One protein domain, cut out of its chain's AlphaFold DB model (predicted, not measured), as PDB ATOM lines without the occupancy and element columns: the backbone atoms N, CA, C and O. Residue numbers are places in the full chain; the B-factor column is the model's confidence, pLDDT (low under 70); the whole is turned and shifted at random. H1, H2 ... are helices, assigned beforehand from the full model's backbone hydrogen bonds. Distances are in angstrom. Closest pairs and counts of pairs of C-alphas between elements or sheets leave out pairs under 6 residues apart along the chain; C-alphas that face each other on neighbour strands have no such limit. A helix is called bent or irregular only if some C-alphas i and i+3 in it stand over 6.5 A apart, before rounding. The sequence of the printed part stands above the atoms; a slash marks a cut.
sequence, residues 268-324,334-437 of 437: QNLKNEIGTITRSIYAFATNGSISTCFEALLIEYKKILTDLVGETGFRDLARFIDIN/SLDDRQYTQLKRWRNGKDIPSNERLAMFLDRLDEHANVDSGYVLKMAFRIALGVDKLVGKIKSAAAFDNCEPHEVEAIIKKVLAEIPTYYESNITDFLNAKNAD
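This is residues 268 to 324 and 334 to 437 of the 437 residues of the protein "Putative orphan protein" of Pseudoalteromonas translucida (strain TAC 125) (UniProt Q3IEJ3). The long helix H7 is the spine of a flat, all-helix body: H2 and H3 cross each other side by side with its middle, H6 folds back at its first part and H8 folds back along its last part, and these five make a bundle, part aligned and part crossed. At one end of the body H9 runs out past H2 with the short H1 beside it, and residues 432 to 437, of which 432 to 434 belong to H9, stick out; at the other end H5 reaches out from the beginning of H3, with the short H4 packed on it. The printed part has 161 residues with nine named helices, H1 to H9 in order, and no named strand. It is compact, with a radius of gyration of the C-alphas of 17.5 A, and spans 51 by 51 by 26 A.

Find C-alpha 374 at (11.455, -29.991, -34.303); from there H7, residues 374 to 400, runs 41.8 A to C-alpha 400 at (18.396, -52.836, -68.648). H7 is only just irregular: C-alphas 397 and 400 are 6.9 A apart. Before it look for H6, residues 355 to 369, 20.9 A; after it come H8, residues 405 to 416, 16.5 A, and H9, residues 419 to 434, 22.4 A, ending at C-alpha 434 at (37.127, -27.183, -34.875). Earlier stand H1, residues 268 to 272, H2, residues 276 to 286, H3, residues 293 to 309, 24.0 A, H4, residues 314 to 318, and H5, residues 335 to 347, 18.4 A.

Start at H7: its residues 381 to 388 touch H3, C-alphas 384 and 294 being closest at 4.9 A, at a shallow tilt of 22 degrees, opposite ways. Its residues 380 to 387 touch H2, closest at C-alphas 380 and 277, 6.3 A. H6 and H7 form a helical hairpin, closest at C-alphas 359 and 378, 6.4 A; so do H7 and H8, at C-alphas 395 and 408, 6.4 A. H2 and H3 touch at a steep tilt of 49 degrees, C-alphas 280 and 296 being closest at 4.8 A. Outward, H9 touches H2 with residues 419 to 423 alone, closest at C-alphas 419 and 278, 6.2 A, and only just touches H1, with 3 pairs of C-alphas within 8 A, closest at C-alphas 427 and 271, 7.0 A. H3 and H5 touch only at their ends, at C-alphas 295 and 347, 4.6 A; H4 touches H5, at C-alphas 318 and 340, 5.0 A. H7 and H9 are apart. Every O i to N i+4 pair is within hydrogen-bond range in H1 to H6, H8 and H9; in H7 it is 21 of 23.

The two farthest C-alphas, of Ser 334 and Ala 436, are 59.5 A apart. Residues 325 to 333 are not printed, and C-alphas 324 and 334 are 12.7 A apart across this cut. Of the links printed whole, none is long. Mean pLDDT of the printed part is 90.6; residues 268, 399 to 401 and 437 are under 70.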
ATOM      1  N   GLN A 268      32.751 -36.040 -26.847       66.38
ATOM      2  CA  GLN A 268      33.245 -37.420 -26.747       66.38
ATOM      3  C   GLN A 268      32.181 -38.445 -27.158       66.38
ATOM      4  O   GLN A 268      32.511 -39.463 -27.769       66.38
ATOM      5  N   ASN A 269      30.897 -38.153 -26.929       72.12
ATOM      6  CA  ASN A 269      29.795 -39.026 -27.347       72.12
ATOM      7  C   ASN A 269      29.646 -39.081 -28.873       72.12
ATOM      8  O   ASN A 269      29.155 -40.076 -29.410       72.12
ATOM      9  N   LEU A 270      30.124 -38.061 -29.597       77.56
ATOM     10  CA  LEU A 270      30.165 -38.094 -31.061       77.56
ATOM     11  C   LEU A 270      31.063 -39.215 -31.578       77.56
ATOM     12  O   LEU A 270      30.674 -39.906 -32.511       77.56
ATOM     13  N   LYS A 271      32.237 -39.423 -30.966       76.06
ATOM     14  CA  LYS A 271      33.183 -40.471 -31.387       76.06
ATOM     15  C   LYS A 271      32.772 -41.871 -30.941       76.06
ATOM     16  O   LYS A 271      33.094 -42.835 -31.622       76.06
ATOM     17  N   ASN A 272      32.110 -41.977 -29.792       76.75
ATOM     18  CA  ASN A 272      31.828 -43.268 -29.162       76.75
ATOM     19  C   ASN A 272      30.527 -43.917 -29.648       76.75
ATOM     20  O   ASN A 272      30.339 -45.118 -29.472       76.75
ATOM     21  N   GLU A 273      29.634 -43.145 -30.261       83.44
ATOM     22  CA  GLU A 273      28.340 -43.631 -30.731       83.44
ATOM     23  C   GLU A 273      28.123 -43.241 -32.188       83.44
ATOM     24  O   GLU A 273      28.385 -42.109 -32.584       83.44
ATOM     25  N   ILE A 274      27.584 -44.158 -32.987       86.00
ATOM     26  CA  ILE A 274      27.135 -43.874 -34.353       86.00
ATOM     27  C   ILE A 274      25.775 -43.178 -34.281       86.00
ATOM     28  O   ILE A 274      24.942 -43.568 -33.465       86.00
ATOM     29  N   GLY A 275      25.516 -42.182 -35.129       89.19
ATOM     30  CA  GLY A 275      24.235 -41.474 -35.141       89.19
ATOM     31  C   GLY A 275      23.039 -42.320 -35.621       89.19
ATOM     32  O   GLY A 275      23.198 -43.336 -36.294       89.19
ATOM     33  N   THR A 276      21.822 -41.918 -35.246       92.75
ATOM     34  CA  THR A 276      20.555 -42.610 -35.546       92.75
ATOM     35  C   THR A 276      20.299 -42.840 -37.043       92.75
ATOM     36  O   THR A 276      19.898 -43.941 -37.426       92.75
ATOM     37  N   ILE A 277      20.533 -41.848 -37.902       96.31
ATOM     38  CA  ILE A 277      20.373 -41.967 -39.358       96.31
ATOM     39  C   ILE A 277      21.405 -42.955 -39.902       96.31
ATOM     40  O   ILE A 277      21.042 -43.882 -40.629       96.31
ATOM     41  N   THR A 278      22.668 -42.819 -39.490       96.75
ATOM     42  CA  THR A 278      23.744 -43.740 -39.881       96.75
ATOM     43  C   THR A 278      23.438 -45.180 -39.458       96.75
ATOM     44  O   THR A 278      23.523 -46.092 -40.285       96.75
ATOM     45  N   ARG A 279      22.993 -45.405 -38.212       96.44
ATOM     46  CA  ARG A 279      22.562 -46.733 -37.731       96.44
ATOM     47  C   ARG A 279      21.397 -47.286 -38.548       96.44
ATOM     48  O   ARG A 279      21.383 -48.476 -38.846       96.44
ATOM     49  N   SER A 280      20.447 -46.438 -38.935       98.12
ATOM     50  CA  SER A 280      19.279 -46.842 -39.725       98.12
ATOM     51  C   SER A 280      19.671 -47.298 -41.132       98.12
ATOM     52  O   SER A 280      19.254 -48.369 -41.570       98.12
ATOM     53  N   ILE A 281      20.528 -46.538 -41.819       98.44
ATOM     54  CA  ILE A 281      21.033 -46.911 -43.150       98.44
ATOM     55  C   ILE A 281      21.854 -48.202 -43.064       98.44
ATOM     56  O   ILE A 281      21.651 -49.115 -43.865       98.44
ATOM     57  N   TYR A 282      22.719 -48.324 -42.052       98.31
ATOM     58  CA  TYR A 282      23.499 -49.538 -41.819       98.31
ATOM     59  C   TYR A 282      22.610 -50.759 -41.533       98.31
ATOM     60  O   TYR A 282      22.827 -51.835 -42.093       98.31
ATOM     61  N   ALA A 283      21.570 -50.606 -40.708       97.94
ATOM     62  CA  ALA A 283      20.622 -51.673 -40.406       97.94
ATOM     63  C   ALA A 283      19.836 -52.104 -41.652       97.94
ATOM     64  O   ALA A 283      19.703 -53.298 -41.901       97.94
ATOM     65  N   PHE A 284      19.374 -51.160 -42.475       98.00
ATOM     66  CA  PHE A 284      18.747 -51.464 -43.764       98.00
ATOM     67  C   PHE A 284      19.687 -52.224 -44.714       98.00
ATOM     68  O   PHE A 284      19.268 -53.153 -45.408       98.00
ATOM     69  N   ALA A 285      20.966 -51.852 -44.733       97.69
ATOM     70  CA  ALA A 285      21.968 -52.478 -45.583       97.69
ATOM     71  C   ALA A 285      22.326 -53.911 -45.146       97.69
ATOM     72  O   ALA A 285      22.551 -54.776 -45.990       97.69
ATOM     73  N   THR A 286      22.369 -54.178 -43.839       97.56
ATOM     74  CA  THR A 286      22.942 -55.420 -43.285       97.56
ATOM     75  C   THR A 286      21.909 -56.410 -42.752       97.56
ATOM     76  O   THR A 286      22.181 -57.611 -42.689       97.56
ATOM     77  N   ASN A 287      20.707 -55.955 -42.396       95.69
ATOM     78  CA  ASN A 287      19.657 -56.809 -41.858       95.69
ATOM     79  C   ASN A 287      18.657 -57.210 -42.949       95.69
ATOM     80  O   ASN A 287      17.778 -56.439 -43.323       95.69
ATOM     81  N   GLY A 288      18.727 -58.468 -43.397       91.00
ATOM     82  CA  GLY A 288      17.832 -59.012 -44.425       91.00
ATOM     83  C   GLY A 288      16.337 -59.032 -44.064       91.00
ATOM     84  O   GLY A 288      15.517 -59.265 -44.948       91.00
ATOM     85  N   SER A 289      15.966 -58.790 -42.800       93.19
ATOM     86  CA  SER A 289      14.561 -58.657 -42.380       93.19
ATOM     87  C   SER A 289      13.984 -57.248 -42.562       93.19
ATOM     88  O   SER A 289      12.767 -57.085 -42.493       93.19
ATOM     89  N   ILE A 290      14.834 -56.246 -42.801       95.50
ATOM     90  CA  ILE A 290      14.430 -54.853 -42.994       95.50
ATOM     91  C   ILE A 290      14.294 -54.577 -44.491       95.50
ATOM     92  O   ILE A 290      15.223 -54.790 -45.273       95.50
ATOM     93  N   SER A 291      13.117 -54.096 -44.891       92.38
ATOM     94  CA  SER A 291      12.779 -53.906 -46.307       92.38
ATOM     95  C   SER A 291      13.122 -52.513 -46.828       92.38
ATOM     96  O   SER A 291      13.344 -52.355 -48.026       92.38
ATOM     97  N   THR A 292      13.147 -51.506 -45.951       96.75
ATOM     98  CA  THR A 292      13.387 -50.099 -46.308       96.75
ATOM     99  C   THR A 292      14.223 -49.382 -45.249       96.75
ATOM    100  O   THR A 292      14.214 -49.747 -44.070       96.75
ATOM    101  N   CYS A 293      14.929 -48.328 -45.649       97.69
ATOM    102  CA  CYS A 293      15.611 -47.427 -44.730       97.69
ATOM    103  C   CYS A 293      14.613 -46.673 -43.843       97.69
ATOM    104  O   CYS A 293      14.892 -46.444 -42.664       97.69
ATOM    105  N   PHE A 294      13.430 -46.334 -44.365       97.25
ATOM    106  CA  PHE A 294      12.344 -45.766 -43.565       97.25
ATOM    107  C   PHE A 294      11.901 -46.697 -42.429       97.25
ATOM    108  O   PHE A 294      11.732 -46.256 -41.292       97.25
ATOM    109  N   GLU A 295      11.754 -47.997 -42.698       97.38
ATOM    110  CA  GLU A 295      11.481 -48.991 -41.659       97.38
ATOM    111  C   GLU A 295      12.606 -49.065 -40.624       97.38
ATOM    112  O   GLU A 295      12.317 -49.113 -39.427       97.38
ATOM    113  N   ALA A 296      13.869 -49.053 -41.062       97.88
ATOM    114  CA  ALA A 296      15.011 -49.058 -40.152       97.88
ATOM    115  C   ALA A 296      14.972 -47.863 -39.188       97.88
ATOM    116  O   ALA A 296      15.127 -48.037 -37.980       97.88
ATOM    117  N   LEU A 297      14.678 -46.670 -39.711       97.25
ATOM    118  CA  LEU A 297      14.562 -45.464 -38.898       97.25
ATOM    119  C   LEU A 297      13.360 -45.514 -37.950       97.25
ATOM    120  O   LEU A 297      13.489 -45.130 -36.791       97.25
ATOM    121  N   LEU A 298      12.215 -46.048 -38.388       95.94
ATOM    122  CA  LEU A 298      11.077 -46.291 -37.494       95.94
ATOM    123  C   LEU A 298      11.440 -47.241 -36.348       95.94
ATOM    124  O   LEU A 298      10.971 -47.044 -35.230       95.94
ATOM    125  N   ILE A 299      12.247 -48.275 -36.603       95.81
ATOM    126  CA  ILE A 299      12.707 -49.204 -35.561       95.81
ATOM    127  C   ILE A 299      13.589 -48.478 -34.544       95.81
ATOM    128  O   ILE A 299      13.390 -48.672 -33.346       95.81
ATOM    129  N   GLU A 300      14.533 -47.653 -34.999       93.94
ATOM    130  CA  GLU A 300      15.388 -46.856 -34.113       93.94
ATOM    131  C   GLU A 300      14.570 -45.844 -33.306       93.94
ATOM    132  O   GLU A 300      14.700 -45.780 -32.086       93.94
ATOM    133  N   TYR A 301      13.655 -45.120 -33.948       91.19
ATOM    134  CA  TYR A 301      12.811 -44.142 -33.268       91.19
ATOM    135  C   TYR A 301      11.838 -44.791 -32.273       91.19
ATOM    136  O   TYR A 301      11.621 -44.268 -31.185       91.19
ATOM    137  N   LYS A 302      11.320 -45.988 -32.573       93.88
ATOM    138  CA  LYS A 302      10.518 -46.769 -31.620       93.88
ATOM    139  C   LYS A 302      11.294 -47.091 -30.338       93.88
ATOM    140  O   LYS A 302      10.693 -47.111 -29.267       93.88
ATOM    141  N   LYS A 303      12.603 -47.366 -30.434       92.19
ATOM    142  CA  LYS A 303      13.454 -47.587 -29.249       92.19
ATOM    143  C   LYS A 303      13.570 -46.303 -28.430       92.19
ATOM    144  O   LYS A 303      13.302 -46.345 -27.241       92.19
ATOM    145  N   ILE A 304      13.835 -45.172 -29.091       88.94
ATOM    146  CA  ILE A 304      13.900 -43.850 -28.443       88.94
ATOM    147  C   ILE A 304      12.588 -43.541 -27.707       88.94
ATOM    148  O   ILE A 304      12.606 -43.178 -26.538       88.94
ATOM    149  N   LEU A 305      11.441 -43.749 -28.356       90.12
ATOM    150  CA  LEU A 305      10.139 -43.577 -27.710       90.12
ATOM    151  C   LEU A 305       9.931 -44.544 -26.546       90.12
ATOM    152  O   LEU A 305       9.392 -44.146 -25.520       90.12
ATOM    153  N   THR A 306      10.393 -45.789 -26.676       92.38
ATOM    154  CA  THR A 306      10.310 -46.761 -25.580       92.38
ATOM    155  C   THR A 306      11.052 -46.276 -24.336       92.38
ATOM    156  O   THR A 306      10.549 -46.434 -23.225       92.38
ATOM    157  N   ASP A 307      12.205 -45.637 -24.526       90.31
ATOM    158  CA  ASP A 307      12.998 -45.071 -23.436       90.31
ATOM    159  C   ASP A 307      12.343 -43.817 -22.823       90.31
ATOM    160  O   ASP A 307      12.506 -43.563 -21.630       90.31
ATOM    161  N   LEU A 308      11.580 -43.049 -23.612       89.69
ATOM    162  CA  LEU A 308      10.928 -41.807 -23.175       89.69
ATOM    163  C   LEU A 308       9.577 -42.028 -22.480       89.69
ATOM    164  O   LEU A 308       9.307 -41.403 -21.456       89.69
ATOM    165  N   VAL A 309       8.719 -42.890 -23.033       92.31
ATOM    166  CA  VAL A 309       7.319 -43.051 -22.585       92.31
ATOM    167  C   VAL A 309       6.947 -44.472 -22.155       92.31
ATOM    168  O   VAL A 309       5.812 -44.711 -21.743       92.31
ATOM    169  N   GLY A 310       7.893 -45.417 -22.185       91.69
ATOM    170  CA  GLY A 310       7.671 -46.824 -21.835       91.69
ATOM    171  C   GLY A 310       7.370 -47.716 -23.043       91.69
ATOM    172  O   GLY A 310       7.399 -47.273 -24.187       91.69
ATOM    173  N   GLU A 311       7.110 -49.007 -22.798       91.62
ATOM    174  CA  GLU A 311       6.997 -50.046 -23.838       91.62
ATOM    175  C   GLU A 311       6.128 -49.612 -25.035       91.62
ATOM    176  O   GLU A 311       4.909 -49.505 -24.928       91.62
ATOM    177  N   THR A 312       6.772 -49.373 -26.187       92.12
ATOM    178  CA  THR A 312       6.118 -48.843 -27.392       92.12
ATOM    179  C   THR A 312       6.185 -49.854 -28.537       92.12
ATOM    180  O   THR A 312       7.254 -50.209 -29.050       92.12
ATOM    181  N   GLY A 313       5.021 -50.323 -28.984       92.62
ATOM    182  CA  GLY A 313       4.866 -51.214 -30.126       92.62
ATOM    183  C   GLY A 313       4.583 -50.481 -31.440       92.62
ATOM    184  O   GLY A 313       4.274 -49.296 -31.494       92.62
ATOM    185  N   PHE A 314       4.616 -51.216 -32.558       93.94
ATOM    186  CA  PHE A 314       4.217 -50.654 -33.859       93.94
ATOM    187  C   PHE A 314       2.727 -50.301 -33.935       93.94
ATOM    188  O   PHE A 314       2.353 -49.451 -34.738       93.94
ATOM    189  N   ARG A 315       1.873 -50.958 -33.142       93.12
ATOM    190  CA  ARG A 315       0.456 -50.581 -33.057       93.12
ATOM    191  C   ARG A 315       0.287 -49.233 -32.367       93.12
ATOM    192  O   ARG A 315      -0.543 -48.455 -32.813       93.12
ATOM    193  N   ASP A 316       1.114 -48.935 -31.369       92.06
ATOM    194  CA  ASP A 316       1.091 -47.644 -30.683       92.06
ATOM    195  C   ASP A 316       1.538 -46.527 -31.625       92.06
ATOM    196  O   ASP A 316       0.819 -45.548 -31.781       92.06
ATOM    197  N   LEU A 317       2.629 -46.737 -32.374       93.25
ATOM    198  CA  LEU A 317       3.045 -45.795 -33.419       93.25
ATOM    199  C   LEU A 317       1.945 -45.562 -34.460       93.25
ATOM    200  O   LEU A 317       1.701 -44.434 -34.871       93.25
ATOM    201  N   ALA A 318       1.262 -46.619 -34.900       94.50
ATOM    202  CA  ALA A 318       0.263 -46.508 -35.956       94.50
ATOM    203  C   ALA A 318      -0.910 -45.582 -35.590       94.50
ATOM    204  O   ALA A 318      -1.454 -44.931 -36.482       94.50
ATOM    205  N   ARG A 319      -1.261 -45.468 -34.301       92.94
ATOM    206  CA  ARG A 319      -2.380 -44.638 -33.817       92.94
ATOM    207  C   ARG A 319      -2.248 -43.156 -34.149       92.94
ATOM    208  O   ARG A 319      -3.255 -42.455 -34.217       92.94
ATOM    209  N   PHE A 320      -1.029 -42.683 -34.399       93.31
ATOM    210  CA  PHE A 320      -0.768 -41.286 -34.744       93.31
ATOM    211  C   PHE A 320      -0.979 -40.980 -36.235       93.31
ATOM    212  O   PHE A 320      -1.012 -39.812 -36.629       93.31
ATOM    213  N   ILE A 321      -1.180 -42.004 -37.076       92.75
ATOM    214  CA  ILE A 321      -1.488 -41.822 -38.498       92.75
ATOM    215  C   ILE A 321      -2.915 -41.305 -38.655       92.75
ATOM    216  O   ILE A 321      -3.879 -41.975 -38.284       92.75
ATOM    217  N   ASP A 322      -3.051 -40.142 -39.291       87.75
ATOM    218  CA  ASP A 322      -4.358 -39.610 -39.655       87.75
ATOM    219  C   ASP A 322      -4.986 -40.397 -40.815       87.75
ATOM    220  O   ASP A 322      -4.408 -40.502 -41.912       87.75
ATOM    221  N   ILE A 323      -6.177 -40.942 -40.571       82.62
ATOM    222  CA  ILE A 323      -7.021 -41.599 -41.566       82.62
ATOM    223  C   ILE A 323      -8.377 -40.910 -41.527       82.62
ATOM    224  O   ILE A 323      -9.088 -40.972 -40.528       82.62
ATOM    225  N   ASN A 324      -8.750 -40.290 -42.646       71.50
ATOM    226  CA  ASN A 324     -10.033 -39.625 -42.777       71.50
ATOM    227  C   ASN A 324     -11.162 -40.669 -42.697       71.50
ATOM    228  O   ASN A 324     -11.336 -41.492 -43.604       71.50
ATOM    229  N   SER A 334     -11.632 -51.933 -38.263       86.12
ATOM    230  CA  SER A 334     -11.452 -50.958 -37.184       86.12
ATOM    231  C   SER A 334     -10.465 -49.849 -37.583       86.12
ATOM    232  O   SER A 334      -9.600 -50.044 -38.443       86.12
ATOM    233  N   LEU A 335     -10.559 -48.666 -36.963       87.31
ATOM    234  CA  LEU A 335      -9.574 -47.595 -37.170       87.31
ATOM    235  C   LEU A 335      -8.148 -48.074 -36.852       87.31
ATOM    236  O   LEU A 335      -7.267 -47.914 -37.695       87.31
ATOM    237  N   ASP A 336      -7.964 -48.731 -35.707       88.62
ATOM    238  CA  ASP A 336      -6.678 -49.273 -35.256       88.62
ATOM    239  C   ASP A 336      -6.054 -50.233 -36.284       88.62
ATOM    240  O   ASP A 336      -4.851 -50.168 -36.558       88.62
ATOM    241  N   ASP A 337      -6.852 -51.114 -36.896       89.81
ATOM    242  CA  ASP A 337      -6.345 -52.052 -37.903       89.81
ATOM    243  C   ASP A 337      -6.004 -51.362 -39.225       89.81
ATOM    244  O   ASP A 337      -4.998 -51.708 -39.854       89.81
ATOM    245  N   ARG A 338      -6.775 -50.344 -39.627       89.88
ATOM    246  CA  ARG A 338      -6.472 -49.526 -40.814       89.88
ATOM    247  C   ARG A 338      -5.182 -48.738 -40.623       89.88
ATOM    248  O   ARG A 338      -4.317 -48.758 -41.497       89.88
ATOM    249  N   GLN A 339      -5.016 -48.103 -39.467       94.00
ATOM    250  CA  GLN A 339      -3.801 -47.385 -39.085       94.00
ATOM    251  C   GLN A 339      -2.587 -48.313 -39.072       94.00
ATOM    252  O   GLN A 339      -1.562 -48.018 -39.691       94.00
ATOM    253  N   TYR A 340      -2.705 -49.480 -38.432       94.88
ATOM    254  CA  TYR A 340      -1.625 -50.461 -38.394       94.88
ATOM    255  C   TYR A 340      -1.277 -50.993 -39.790       94.88
ATOM    256  O   TYR A 340      -0.100 -51.123 -40.140       94.88
ATOM    257  N   THR A 341      -2.286 -51.248 -40.622       93.56
ATOM    258  CA  THR A 341      -2.098 -51.657 -42.018       93.56
ATOM    259  C   THR A 341      -1.417 -50.560 -42.833       93.56
ATOM    260  O   THR A 341      -0.511 -50.863 -43.608       93.56
ATOM    261  N   GLN A 342      -1.775 -49.292 -42.623       94.50
ATOM    262  CA  GLN A 342      -1.131 -48.153 -43.273       94.50
ATOM    263  C   GLN A 342       0.348 -48.044 -42.884       94.50
ATOM    264  O   GLN A 342       1.199 -47.980 -43.770       94.50
ATOM    265  N   LEU A 343       0.678 -48.123 -41.588       95.69
ATOM    266  CA  LEU A 343       2.071 -48.114 -41.127       95.69
ATOM    267  C   LEU A 343       2.857 -49.304 -41.693       95.69
ATOM    268  O   LEU A 343       4.007 -49.167 -42.112       95.69
ATOM    269  N   LYS A 344       2.234 -50.487 -41.747       95.31
ATOM    270  CA  LYS A 344       2.830 -51.673 -42.368       95.31
ATOM    271  C   LYS A 344       3.100 -51.447 -43.856       95.31
ATOM    272  O   LYS A 344       4.141 -51.882 -44.341       95.31
ATOM    273  N   ARG A 345       2.204 -50.785 -44.594       95.19
ATOM    274  CA  ARG A 345       2.439 -50.427 -46.003       95.19
ATOM    275  C   ARG A 345       3.623 -49.470 -46.123       95.19
ATOM    276  O   ARG A 345       4.531 -49.783 -46.892       95.19
ATOM    277  N   TRP A 346       3.687 -48.427 -45.288       95.25
ATOM    278  CA  TRP A 346       4.803 -47.472 -45.272       95.25
ATOM    279  C   TRP A 346       6.153 -48.162 -45.058       95.25
ATOM    280  O   TRP A 346       7.069 -47.981 -45.853       95.25
ATOM    281  N   ARG A 347       6.250 -49.038 -44.050       95.19
ATOM    282  CA  ARG A 347       7.463 -49.831 -43.765       95.19
ATOM    283  C   ARG A 347       7.923 -50.698 -44.941       95.19
ATOM    284  O   ARG A 347       9.113 -50.931 -45.108       95.19
ATOM    285  N   ASN A 348       6.990 -51.157 -45.770       93.75
ATOM    286  CA  ASN A 348       7.277 -51.972 -46.952       93.75
ATOM    287  C   ASN A 348       7.493 -51.140 -48.230       93.75
ATOM    288  O   ASN A 348       7.440 -51.695 -49.327       93.75
ATOM    289  N   GLY A 349       7.661 -49.817 -48.123       91.94
ATOM    290  CA  GLY A 349       7.858 -48.955 -49.290       91.94
ATOM    291  C   GLY A 349       6.585 -48.695 -50.101       91.94
ATOM    292  O   GLY A 349       6.667 -48.283 -51.255       91.94
ATOM    293  N   LYS A 350       5.398 -48.973 -49.542       92.81
ATOM    294  CA  LYS A 350       4.101 -48.839 -50.226       92.81
ATOM    295  C   LYS A 350       3.287 -47.703 -49.619       92.81
ATOM    296  O   LYS A 350       3.199 -47.582 -48.402       92.81
ATOM    297  N   ASP A 351       2.653 -46.907 -50.477       90.56
ATOM    298  CA  ASP A 351       1.834 -45.743 -50.104       90.56
ATOM    299  C   ASP A 351       2.514 -44.806 -49.101       90.56
ATOM    300  O   ASP A 351       1.894 -44.363 -48.134       90.56
ATOM    301  N   ILE A 352       3.806 -44.552 -49.321       90.94
ATOM    302  CA  ILE A 352       4.636 -43.659 -48.509       90.94
ATOM    303  C   ILE A 352       3.912 -42.318 -48.263       90.94
ATOM    304  O   ILE A 352       3.285 -41.792 -49.189       90.94
ATOM    305  N   PRO A 353       3.968 -41.759 -47.037       91.75
ATOM    306  CA  PRO A 353       3.283 -40.512 -46.716       91.75
ATOM    307  C   PRO A 353       3.804 -39.332 -47.544       91.75
ATOM    308  O   PRO A 353       4.987 -39.264 -47.877       91.75
ATOM    309  N   SER A 354       2.929 -38.356 -47.818       90.19
ATOM    310  CA  SER A 354       3.375 -37.034 -48.272       90.19
ATOM    311  C   SER A 354       4.153 -36.321 -47.160       90.19
ATOM    312  O   SER A 354       4.080 -36.712 -45.993       90.19
ATOM    313  N   ASN A 355       4.856 -35.237 -47.498       88.69
ATOM    314  CA  ASN A 355       5.568 -34.442 -46.497       88.69
ATOM    315  C   ASN A 355       4.637 -33.883 -45.421       88.69
ATOM    316  O   ASN A 355       5.034 -33.857 -44.260       88.69
ATOM    317  N   GLU A 356       3.423 -33.460 -45.783       89.94
ATOM    318  CA  GLU A 356       2.450 -32.960 -44.808       89.94
ATOM    319  C   GLU A 356       1.984 -34.085 -43.882       89.94
ATOM    320  O   GLU A 356       1.993 -33.923 -42.665       89.94
ATOM    321  N   ARG A 357       1.648 -35.259 -44.438       92.44
ATOM    322  CA  ARG A 357       1.199 -36.408 -43.634       92.44
ATOM    323  C   ARG A 357       2.302 -36.932 -42.718       92.44
ATOM    324  O   ARG A 357       2.013 -37.304 -41.586       92.44
ATOM    325  N   LEU A 358       3.544 -36.958 -43.197       93.56
ATOM    326  CA  LEU A 358       4.702 -37.333 -42.391       93.56
ATOM    327  C   LEU A 358       4.946 -36.311 -41.275       93.56
ATOM    328  O   LEU A 358       5.148 -36.716 -40.140       93.56
ATOM    329  N   ALA A 359       4.888 -35.009 -41.572       92.44
ATOM    330  CA  ALA A 359       5.058 -33.969 -40.560       92.44
ATOM    331  C   ALA A 359       3.993 -34.079 -39.461       92.44
ATOM    332  O   ALA A 359       4.355 -34.181 -38.298       92.44
ATOM    333  N   MET A 360       2.712 -34.190 -39.830       93.38
ATOM    334  CA  MET A 360       1.618 -34.368 -38.867       93.38
ATOM    335  C   MET A 360       1.776 -35.632 -38.012       93.38
ATOM    336  O   MET A 360       1.466 -35.620 -36.826       93.38
ATOM    337  N   PHE A 361       2.231 -36.734 -38.615       94.88
ATOM    338  CA  PHE A 361       2.501 -37.976 -37.893       94.88
ATOM    339  C   PHE A 361       3.590 -37.787 -36.830       94.88
ATOM    340  O   PHE A 361       3.422 -38.252 -35.707       94.88
ATOM    341  N   LEU A 362       4.678 -37.094 -37.176       94.38
ATOM    342  CA  LEU A 362       5.793 -36.828 -36.264       94.38
ATOM    343  C   LEU A 362       5.429 -35.802 -35.186       94.38
ATOM    344  O   LEU A 362       5.758 -36.025 -34.030       94.38
ATOM    345  N   ASP A 363       4.682 -34.750 -35.531       93.25
ATOM    346  CA  ASP A 363       4.221 -33.737 -34.570       93.25
ATOM    347  C   ASP A 363       3.373 -34.378 -33.459       93.25
ATOM    348  O   ASP A 363       3.587 -34.131 -32.277       93.25
ATOM    349  N   ARG A 364       2.470 -35.299 -33.818       93.31
ATOM    350  CA  ARG A 364       1.656 -36.042 -32.840       93.31
ATOM    351  C   ARG A 364       2.469 -37.005 -31.970       93.31
ATOM    352  O   ARG A 364       2.072 -37.295 -30.843       93.31
ATOM    353  N   LEU A 365       3.570 -37.544 -32.497       91.62
ATOM    354  CA  LEU A 365       4.483 -38.397 -31.733       91.62
ATOM    355  C   LEU A 365       5.284 -37.578 -30.719       91.62
ATOM    356  O   LEU A 365       5.405 -37.996 -29.570       91.62
ATOM    357  N   ASP A 366       5.768 -36.408 -31.126       91.12
ATOM    358  CA  ASP A 366       6.452 -35.453 -30.254       91.12
ATOM    359  C   ASP A 366       5.523 -34.963 -29.130       91.12
ATOM    360  O   ASP A 366       5.888 -35.027 -27.954       91.12
ATOM    361  N   GLU A 367       4.275 -34.607 -29.463       92.44
ATOM    362  CA  GLU A 367       3.227 -34.279 -28.484       92.44
ATOM    363  C   GLU A 367       3.004 -35.417 -27.475       92.44
ATOM    364  O   GLU A 367       2.888 -35.176 -26.272       92.44
ATOM    365  N   HIS A 368       2.968 -36.670 -27.943       90.62
ATOM    366  CA  HIS A 368       2.801 -37.836 -27.077       90.62
ATOM    367  C   HIS A 368       3.999 -38.064 -26.149       90.62
ATOM    368  O   HIS A 368       3.813 -38.411 -24.983       90.62
ATOM    369  N   ALA A 369       5.214 -37.868 -26.660       90.31
ATOM    370  CA  ALA A 369       6.449 -38.020 -25.900       90.31
ATOM    371  C   ALA A 369       6.806 -36.796 -25.044       90.31
ATOM    372  O   ALA A 369       7.763 -36.861 -24.272       90.31
ATOM    373  N   ASN A 370       6.029 -35.711 -25.136       90.50
ATOM    374  CA  ASN A 370       6.302 -34.431 -24.485       90.50
ATOM    375  C   ASN A 370       7.730 -33.932 -24.781       90.50
ATOM    376  O   ASN A 370       8.462 -33.495 -23.888       90.50
ATOM    377  N   VAL A 371       8.122 -34.039 -26.051       88.44
ATOM    378  CA  VAL A 371       9.391 -33.545 -26.598       88.44
ATOM    379  C   VAL A 371       9.108 -32.604 -27.763       88.44
ATOM    380  O   VAL A 371       8.031 -32.639 -28.346       88.44
ATOM    381  N   ASP A 372      10.086 -31.777 -28.112       84.62
ATOM    382  CA  ASP A 372      10.078 -31.005 -29.352       84.62
ATOM    383  C   ASP A 372      11.302 -31.418 -30.166       84.62
ATOM    384  O   ASP A 372      12.404 -30.899 -29.983       84.62
ATOM    385  N   SER A 373      11.129 -32.432 -31.015       80.06
ATOM    386  CA  SER A 373      12.196 -32.899 -31.903       80.06
ATOM    387  C   SER A 373      12.362 -31.981 -33.121       80.06
ATOM    388  O   SER A 373      13.299 -32.147 -33.913       80.06
ATOM    389  N   GLY A 374      11.431 -31.036 -33.298       80.00
ATOM    390  CA  GLY A 374      11.455 -29.991 -34.303       80.00
ATOM    391  C   GLY A 374      11.686 -30.497 -35.725       80.00
ATOM    392  O   GLY A 374      11.148 -31.509 -36.194       80.00
ATOM    393  N   TYR A 375      12.493 -29.748 -36.469       82.19
ATOM    394  CA  TYR A 375      12.780 -30.059 -37.866       82.19
ATOM    395  C   TYR A 375      13.765 -31.233 -38.026       82.19
ATOM    396  O   TYR A 375      13.750 -31.895 -39.067       82.19
ATOM    397  N   VAL A 376      14.595 -31.519 -37.015       86.50
ATOM    398  CA  VAL A 376      15.651 -32.543 -37.067       86.50
ATOM    399  C   VAL A 376      15.053 -33.921 -37.329       86.50
ATOM    400  O   VAL A 376      15.478 -34.624 -38.250       86.50
ATOM    401  N   LEU A 377      14.013 -34.288 -36.577       89.00
ATOM    402  CA  LEU A 377      13.326 -35.567 -36.753       89.00
ATOM    403  C   LEU A 377      12.662 -35.666 -38.130       89.00
ATOM    404  O   LEU A 377      12.796 -36.675 -38.828       89.00
ATOM    405  N   LYS A 378      12.000 -34.588 -38.565       92.00
ATOM    406  CA  LYS A 378      11.367 -34.504 -39.891       92.00
ATOM    407  C   LYS A 378      12.396 -34.708 -41.004       92.00
ATOM    408  O   LYS A 378      12.131 -35.437 -41.961       92.00
ATOM    409  N   MET A 379      13.582 -34.115 -40.867       92.06
ATOM    410  CA  MET A 379      14.679 -34.279 -41.820       92.06
ATOM    411  C   MET A 379      15.272 -35.686 -41.799       92.06
ATOM    412  O   MET A 379      15.493 -36.240 -42.874       92.06
ATOM    413  N   ALA A 380      15.446 -36.310 -40.632       94.69
ATOM    414  CA  ALA A 380      15.899 -37.699 -40.535       94.69
ATOM    415  C   ALA A 380      14.978 -38.654 -41.317       94.69
ATOM    416  O   ALA A 380      15.448 -39.463 -42.122       94.69
ATOM    417  N   PHE A 381      13.656 -38.510 -41.163       96.25
ATOM    418  CA  PHE A 381      12.689 -39.314 -41.915       96.25
ATOM    419  C   PHE A 381      12.686 -39.018 -43.415       96.25
ATOM    420  O   PHE A 381      12.592 -39.951 -44.218       96.25
ATOM    421  N   ARG A 382      12.845 -37.753 -43.822       95.81
ATOM    422  CA  ARG A 382      13.009 -37.401 -45.243       95.81
ATOM    423  C   ARG A 382      14.284 -37.985 -45.839       95.81
ATOM    424  O   ARG A 382      14.246 -38.454 -46.970       95.81
ATOM    425  N   ILE A 383      15.385 -38.004 -45.088       97.12
ATOM    426  CA  ILE A 383      16.638 -38.640 -45.510       97.12
ATOM    427  C   ILE A 383      16.424 -40.142 -45.711       97.12
ATOM    428  O   ILE A 383      16.796 -40.659 -46.760       97.12
ATOM    429  N   ALA A 384      15.774 -40.834 -44.770       97.56
ATOM    430  CA  ALA A 384      15.493 -42.264 -44.905       97.56
ATOM    431  C   ALA A 384      14.641 -42.578 -46.151       97.56
ATOM    432  O   ALA A 384      14.985 -43.469 -46.928       97.56
ATOM    433  N   LEU A 385      13.589 -41.790 -46.405       96.81
ATOM    434  CA  LEU A 385      12.793 -41.893 -47.636       96.81
ATOM    435  C   LEU A 385      13.603 -41.555 -48.895       96.81
ATOM    436  O   LEU A 385      13.424 -42.185 -49.939       96.81
ATOM    437  N   GLY A 386      14.504 -40.578 -48.806       96.50
ATOM    438  CA  GLY A 386      15.424 -40.219 -49.878       96.50
ATOM    439  C   GLY A 386      16.371 -41.363 -50.232       96.50
ATOM    440  O   GLY A 386      16.565 -41.642 -51.414       96.50
ATOM    441  N   VAL A 387      16.891 -42.083 -49.234       97.31
ATOM    442  CA  VAL A 387      17.699 -43.295 -49.437       97.31
ATOM    443  C   VAL A 387      16.875 -44.377 -50.134       97.31
ATOM    444  O   VAL A 387      17.325 -44.915 -51.143       97.31
ATOM    445  N   ASP A 388      15.644 -44.639 -49.686       96.62
ATOM    446  CA  ASP A 388      14.750 -45.608 -50.341       96.62
ATOM    447  C   ASP A 388      14.481 -45.241 -51.811       96.62
ATOM    448  O   ASP A 388      14.554 -46.086 -52.711       96.62
ATOM    449  N   LYS A 389      14.232 -43.955 -52.084       95.12
ATOM    450  CA  LYS A 389      14.029 -43.433 -53.439       95.12
ATOM    451  C   LYS A 389      15.287 -43.568 -54.296       95.12
ATOM    452  O   LYS A 389      15.186 -43.924 -55.470       95.12
ATOM    453  N   LEU A 390      16.464 -43.316 -53.727       93.56
ATOM    454  CA  LEU A 390      17.749 -43.447 -54.411       93.56
ATOM    455  C   LEU A 390      18.045 -44.908 -54.775       93.56
ATOM    456  O   LEU A 390      18.379 -45.190 -55.926       93.56
ATOM    457  N   VAL A 391      17.820 -45.842 -53.847       93.88
ATOM    458  CA  VAL A 391      17.903 -47.293 -54.097       93.88
ATOM    459  C   VAL A 391      16.960 -47.686 -55.238       93.88
ATOM    460  O   VAL A 391      17.373 -48.362 -56.181       93.88
ATOM    461  N   GLY A 392      15.708 -47.220 -55.199       92.19
ATOM    462  CA  GLY A 392      14.722 -47.457 -56.255       92.19
ATOM    463  C   GLY A 392      15.156 -46.922 -57.625       92.19
ATOM    464  O   GLY A 392      15.020 -47.627 -58.630       92.19
ATOM    465  N   LYS A 393      15.728 -45.709 -57.672       90.62
ATOM    466  CA  LYS A 393      16.274 -45.102 -58.899       90.62
ATOM    467  C   LYS A 393      17.427 -45.931 -59.474       90.62
ATOM    468  O   LYS A 393      17.402 -46.225 -60.666       90.62
ATOM    469  N   ILE A 394      18.386 -46.356 -58.646       89.75
ATOM    470  CA  ILE A 394      19.532 -47.167 -59.097       89.75
ATOM    471  C   ILE A 394      19.060 -48.530 -59.615       89.75
ATOM    472  O   ILE A 394      19.440 -48.927 -60.715       89.75
ATOM    473  N   LYS A 395      18.168 -49.217 -58.885       89.44
ATOM    474  CA  LYS A 395      17.586 -50.496 -59.331       89.44
ATOM    475  C   LYS A 395      16.859 -50.363 -60.670       89.44
ATOM    476  O   LYS A 395      16.986 -51.235 -61.520       89.44
ATOM    477  N   SER A 396      16.119 -49.271 -60.862       87.31
ATOM    478  CA  SER A 396      15.395 -49.011 -62.113       87.31
ATOM    479  C   SER A 396      16.340 -48.693 -63.273       87.31
ATOM    480  O   SER A 396      16.086 -49.116 -64.395       87.31
ATOM    481  N   ALA A 397      17.437 -47.972 -63.014       82.38
ATOM    482  CA  ALA A 397      18.448 -47.662 -64.022       82.38
ATOM    483  C   ALA A 397      19.216 -48.916 -64.477       82.38
ATOM    484  O   ALA A 397      19.480 -49.063 -65.665       82.38
ATOM    485  N   ALA A 398      19.497 -49.838 -63.551       78.75
ATOM    486  CA  ALA A 398      20.179 -51.105 -63.825       78.75
ATOM    487  C   ALA A 398      19.260 -52.197 -64.414       78.75
ATOM    488  O   ALA A 398      19.726 -53.273 -64.776       78.75
ATOM    489  N   ALA A 399      17.947 -51.955 -64.533       61.56
ATOM    490  CA  ALA A 399      16.982 -52.939 -65.040       61.56
ATOM    491  C   ALA A 399      17.161 -53.290 -66.535       61.56
ATOM    492  O   ALA A 399      16.478 -54.179 -67.041       61.56
ATOM    493  N   PHE A 400      18.057 -52.595 -67.242       56.41
ATOM    494  CA  PHE A 400      18.396 -52.836 -68.648       56.41
ATOM    495  C   PHE A 400      19.696 -53.631 -68.837       56.41
ATOM    496  O   PHE A 400      20.103 -53.877 -69.974       56.41
ATOM    497  N   ASP A 401      20.327 -54.043 -67.738       62.72
ATOM    498  CA  ASP A 401      21.610 -54.730 -67.733       62.72
ATOM    499  C   ASP A 401      21.426 -56.257 -67.614       62.72
ATOM    500  O   ASP A 401      20.392 -56.736 -67.154       62.72
ATOM    501  N   ASN A 402      22.420 -57.051 -68.035       76.81
ATOM    502  CA  ASN A 402      22.437 -58.529 -67.963       76.81
ATOM    503  C   ASN A 402      22.512 -59.068 -66.504       76.81
ATOM    504  O   ASN A 402      23.307 -59.964 -66.199       76.81
ATOM    505  N   CYS A 403      21.739 -58.499 -65.579       82.88
ATOM    506  CA  CYS A 403      21.799 -58.718 -64.137       82.88
ATOM    507  C   CYS A 403      20.396 -58.885 -63.550       82.88
ATOM    508  O   CYS A 403      19.437 -58.256 -63.991       82.88
ATOM    509  N   GLU A 404      20.286 -59.690 -62.500       86.19
ATOM    510  CA  GLU A 404      19.032 -59.851 -61.776       86.19
ATOM    511  C   GLU A 404      18.846 -58.721 -60.740       86.19
ATOM    512  O   GLU A 404      19.816 -58.308 -60.094       86.19
ATOM    513  N   PRO A 405      17.610 -58.251 -60.476       86.62
ATOM    514  CA  PRO A 405      17.367 -57.141 -59.546       86.62
ATOM    515  C   PRO A 405      17.919 -57.343 -58.126       86.62
ATOM    516  O   PRO A 405      18.262 -56.371 -57.452       86.62
ATOM    517  N   HIS A 406      17.998 -58.593 -57.660       88.25
ATOM    518  CA  HIS A 406      18.534 -58.927 -56.339       88.25
ATOM    519  C   HIS A 406      20.065 -58.796 -56.269       88.25
ATOM    520  O   HIS A 406      20.595 -58.495 -55.204       88.25
ATOM    521  N   GLU A 407      20.772 -58.976 -57.389       91.75
ATOM    522  CA  GLU A 407      22.228 -58.791 -57.471       91.75
ATOM    523  C   GLU A 407      22.575 -57.303 -57.376       91.75
ATOM    524  O   GLU A 407      23.466 -56.911 -56.624       91.75
ATOM    525  N   VAL A 408      21.802 -56.462 -58.071       91.19
ATOM    526  CA  VAL A 408      21.918 -55.000 -57.983       91.19
ATOM    527  C   VAL A 408      21.606 -54.518 -56.566       91.19
ATOM    528  O   VAL A 408      22.340 -53.704 -56.012       91.19
ATOM    529  N   GLU A 409      20.544 -55.037 -55.944       91.81
ATOM    530  CA  GLU A 409      20.214 -54.691 -54.560       91.81
ATOM    531  C   GLU A 409      21.325 -55.089 -53.580       91.81
ATOM    532  O   GLU A 409      21.658 -54.299 -52.697       91.81
ATOM    533  N   ALA A 410      21.933 -56.267 -53.753       93.94
ATOM    534  CA  ALA A 410      23.055 -56.704 -52.927       93.94
ATOM    535  C   ALA A 410      24.263 -55.759 -53.050       93.94
ATOM    536  O   ALA A 410      24.879 -55.425 -52.039       93.94
ATOM    537  N   ILE A 411      24.567 -55.275 -54.260       95.75
ATOM    538  CA  ILE A 411      25.621 -54.276 -54.490       95.75
ATOM    539  C   ILE A 411      25.288 -52.951 -53.796       95.75
ATOM    540  O   ILE A 411      26.130 -52.400 -53.091       95.75
ATOM    541  N   ILE A 412      24.062 -52.445 -53.953       96.12
ATOM    542  CA  ILE A 412      23.650 -51.189 -53.310       96.12
ATOM    543  C   ILE A 412      23.772 -51.314 -51.788       96.12
ATOM    544  O   ILE A 412      24.361 -50.446 -51.145       96.12
ATOM    545  N   LYS A 413      23.272 -52.413 -51.208       96.75
ATOM    546  CA  LYS A 413      23.375 -52.685 -49.769       96.75
ATOM    547  C   LYS A 413      24.828 -52.805 -49.311       96.75
ATOM    548  O   LYS A 413      25.168 -52.245 -48.277       96.75
ATOM    549  N   LYS A 414      25.701 -53.444 -50.098       97.00
ATOM    550  CA  LYS A 414      27.145 -53.489 -49.821       97.00
ATOM    551  C   LYS A 414      27.740 -52.083 -49.702       97.00
ATOM    552  O   LYS A 414      28.454 -51.824 -48.745       97.00
ATOM    553  N   VAL A 415      27.426 -51.175 -50.627       97.25
ATOM    554  CA  VAL A 415      27.935 -49.792 -50.579       97.25
ATOM    555  C   VAL A 415      27.339 -49.011 -49.405       97.25
ATOM    556  O   VAL A 415      28.066 -48.328 -48.693       97.25
ATOM    557  N   LEU A 416      26.031 -49.126 -49.161       98.19
ATOM    558  CA  LEU A 416      25.374 -48.454 -48.032       98.19
ATOM    559  C   LEU A 416      25.893 -48.939 -46.671       98.19
ATOM    560  O   LEU A 416      25.896 -48.165 -45.715       98.19
ATOM    561  N   ALA A 417      26.359 -50.186 -46.574       97.88
ATOM    562  CA  ALA A 417      26.954 -50.727 -45.354       97.88
ATOM    563  C   ALA A 417      28.265 -50.022 -44.950       97.88
ATOM    564  O   ALA A 417      28.660 -50.132 -43.794       97.88
ATOM    565  N   GLU A 418      28.895 -49.256 -45.849       97.56
ATOM    566  CA  GLU A 418      30.082 -48.443 -45.546       97.56
ATOM    567  C   GLU A 418      29.755 -47.139 -44.805       97.56
ATOM    568  O   GLU A 418      30.668 -46.428 -44.391       97.56
ATOM    569  N   ILE A 419      28.477 -46.791 -44.603       97.88
ATOM    570  CA  ILE A 419      28.114 -45.517 -43.966       97.88
ATOM    571  C   ILE A 419      28.761 -45.273 -42.582       97.88
ATOM    572  O   ILE A 419      29.114 -44.121 -42.321       97.88
ATOM    573  N   PRO A 420      29.022 -46.277 -41.711       96.56
ATOM    574  CA  PRO A 420      29.778 -46.042 -40.479       96.56
ATOM    575  C   PRO A 420      31.199 -45.526 -40.744       96.56
ATOM    576  O   PRO A 420      31.637 -44.593 -40.078       96.56
ATOM    577  N   THR A 421      31.879 -46.039 -41.774       95.75
ATOM    578  CA  THR A 421      33.210 -45.572 -42.196       95.75
ATOM    579  C   THR A 421      33.172 -44.098 -42.617       95.75
ATOM    580  O   THR A 421      34.057 -43.315 -42.262       95.75
ATOM    581  N   TYR A 422      32.122 -43.689 -43.341       96.94
ATOM    582  CA  TYR A 422      31.903 -42.283 -43.703       96.94
ATOM    583  C   TYR A 422      31.710 -41.416 -42.455       96.94
ATOM    584  O   TYR A 422      32.316 -40.350 -42.351       96.94
ATOM    585  N   TYR A 423      30.908 -41.897 -41.503       95.62
ATOM    586  CA  TYR A 423      30.612 -41.210 -40.248       95.62
ATOM    587  C   TYR A 423      31.873 -40.977 -39.402       95.62
ATOM    588  O   TYR A 423      32.165 -39.842 -39.027       95.62
ATOM    589  N   GLU A 424      32.664 -42.025 -39.166       93.75
ATOM    590  CA  GLU A 424      33.906 -41.968 -38.381       93.75
ATOM    591  C   GLU A 424      34.943 -41.016 -38.994       93.75
ATOM    592  O   GLU A 424      35.546 -40.187 -38.298       93.75
ATOM    593  N   SER A 425      35.125 -41.093 -40.316       94.06
ATOM    594  CA  SER A 425      36.033 -40.198 -41.034       94.06
ATOM    595  C   SER A 425      35.556 -38.746 -40.968       94.06
ATOM    596  O   SER A 425      36.362 -37.861 -40.687       94.06
ATOM    597  N   ASN A 426      34.262 -38.489 -41.182       95.06
ATOM    598  CA  ASN A 426      33.717 -37.130 -41.175       95.06
ATOM    599  C   ASN A 426      33.729 -36.499 -39.779       95.06
ATOM    600  O   ASN A 426      33.979 -35.300 -39.668       95.06
ATOM    601  N   ILE A 427      33.539 -37.278 -38.708       92.31
ATOM    602  CA  ILE A 427      33.739 -36.783 -37.335       92.31
ATOM    603  C   ILE A 427      35.182 -36.343 -37.135       92.31
ATOM    604  O   ILE A 427      35.434 -35.292 -36.545       92.31
ATOM    605  N   THR A 428      36.133 -37.154 -37.596       90.88
ATOM    606  CA  THR A 428      37.557 -36.845 -37.455       90.88
ATOM    607  C   THR A 428      37.896 -35.545 -38.180       90.88
ATOM    608  O   THR A 428      38.501 -34.657 -37.578       90.88
ATOM    609  N   ASP A 429      37.439 -35.395 -39.424       91.12
ATOM    610  CA  ASP A 429      37.612 -34.172 -40.214       91.12
ATOM    611  C   ASP A 429      36.979 -32.953 -39.521       91.12
ATOM    612  O   ASP A 429      37.626 -31.913 -39.371       91.12
ATOM    613  N   PHE A 430      35.740 -33.096 -39.040       90.94
ATOM    614  CA  PHE A 430      34.998 -32.034 -38.362       90.94
ATOM    615  C   PHE A 430      35.688 -31.560 -37.076       90.94
ATOM    616  O   PHE A 430      35.893 -30.362 -36.881       90.94
ATOM    617  N   LEU A 431      36.089 -32.487 -36.203       88.38
ATOM    618  CA  LEU A 431      36.737 -32.146 -34.935       88.38
ATOM    619  C   LEU A 431      38.140 -31.567 -35.142       88.38
ATOM    620  O   LEU A 431      38.546 -30.677 -34.398       88.38
ATOM    621  N   ASN A 432      38.876 -32.030 -36.156       88.62
ATOM    622  CA  ASN A 432      40.168 -31.443 -36.511       88.62
ATOM    623  C   ASN A 432      40.017 -29.995 -36.986       88.62
ATOM    624  O   ASN A 432      40.808 -29.150 -36.578       88.62
ATOM    625  N   ALA A 433      38.995 -29.702 -37.796       87.12
ATOM    626  CA  ALA A 433      38.697 -28.337 -38.219       87.12
ATOM    627  C   ALA A 433      38.339 -27.440 -37.021       87.12
ATOM    628  O   ALA A 433      38.878 -26.347 -36.902       87.12
ATOM    629  N   LYS A 434      37.518 -27.932 -36.083       82.81
ATOM    630  CA  LYS A 434      37.127 -27.183 -34.875       82.81
ATOM    631  C   LYS A 434      38.270 -26.891 -33.904       82.81
ATOM    632  O   LYS A 434      38.188 -25.909 -33.186       82.81
ATOM    633  N   ASN A 435      39.298 -27.738 -33.855       79.38
ATOM    634  CA  ASN A 435      40.468 -27.519 -32.996       79.38
ATOM    635  C   ASN A 435      41.521 -26.591 -33.629       79.38
ATOM    636  O   ASN A 435      42.500 -26.251 -32.963       79.38
ATOM    637  N   ALA A 436      41.388 -26.271 -34.919       73.19
ATOM    638  CA  ALA A 436      42.309 -25.399 -35.645       73.19
ATOM    639  C   ALA A 436      41.888 -23.916 -35.623       73.19
ATOM    640  O   ALA A 436      42.735 -23.061 -35.893       73.19
ATOM    641  N   ASP A 437      40.618 -23.647 -35.304       53.09
ATOM    642  CA  ASP A 437      40.040 -22.322 -35.030       53.09
ATOM    643  C   ASP A 437      40.157 -21.977 -33.534       53.09
ATOM    644  O   ASP A 437      40.357 -20.778 -33.220       53.09
TER     645      ASP A 437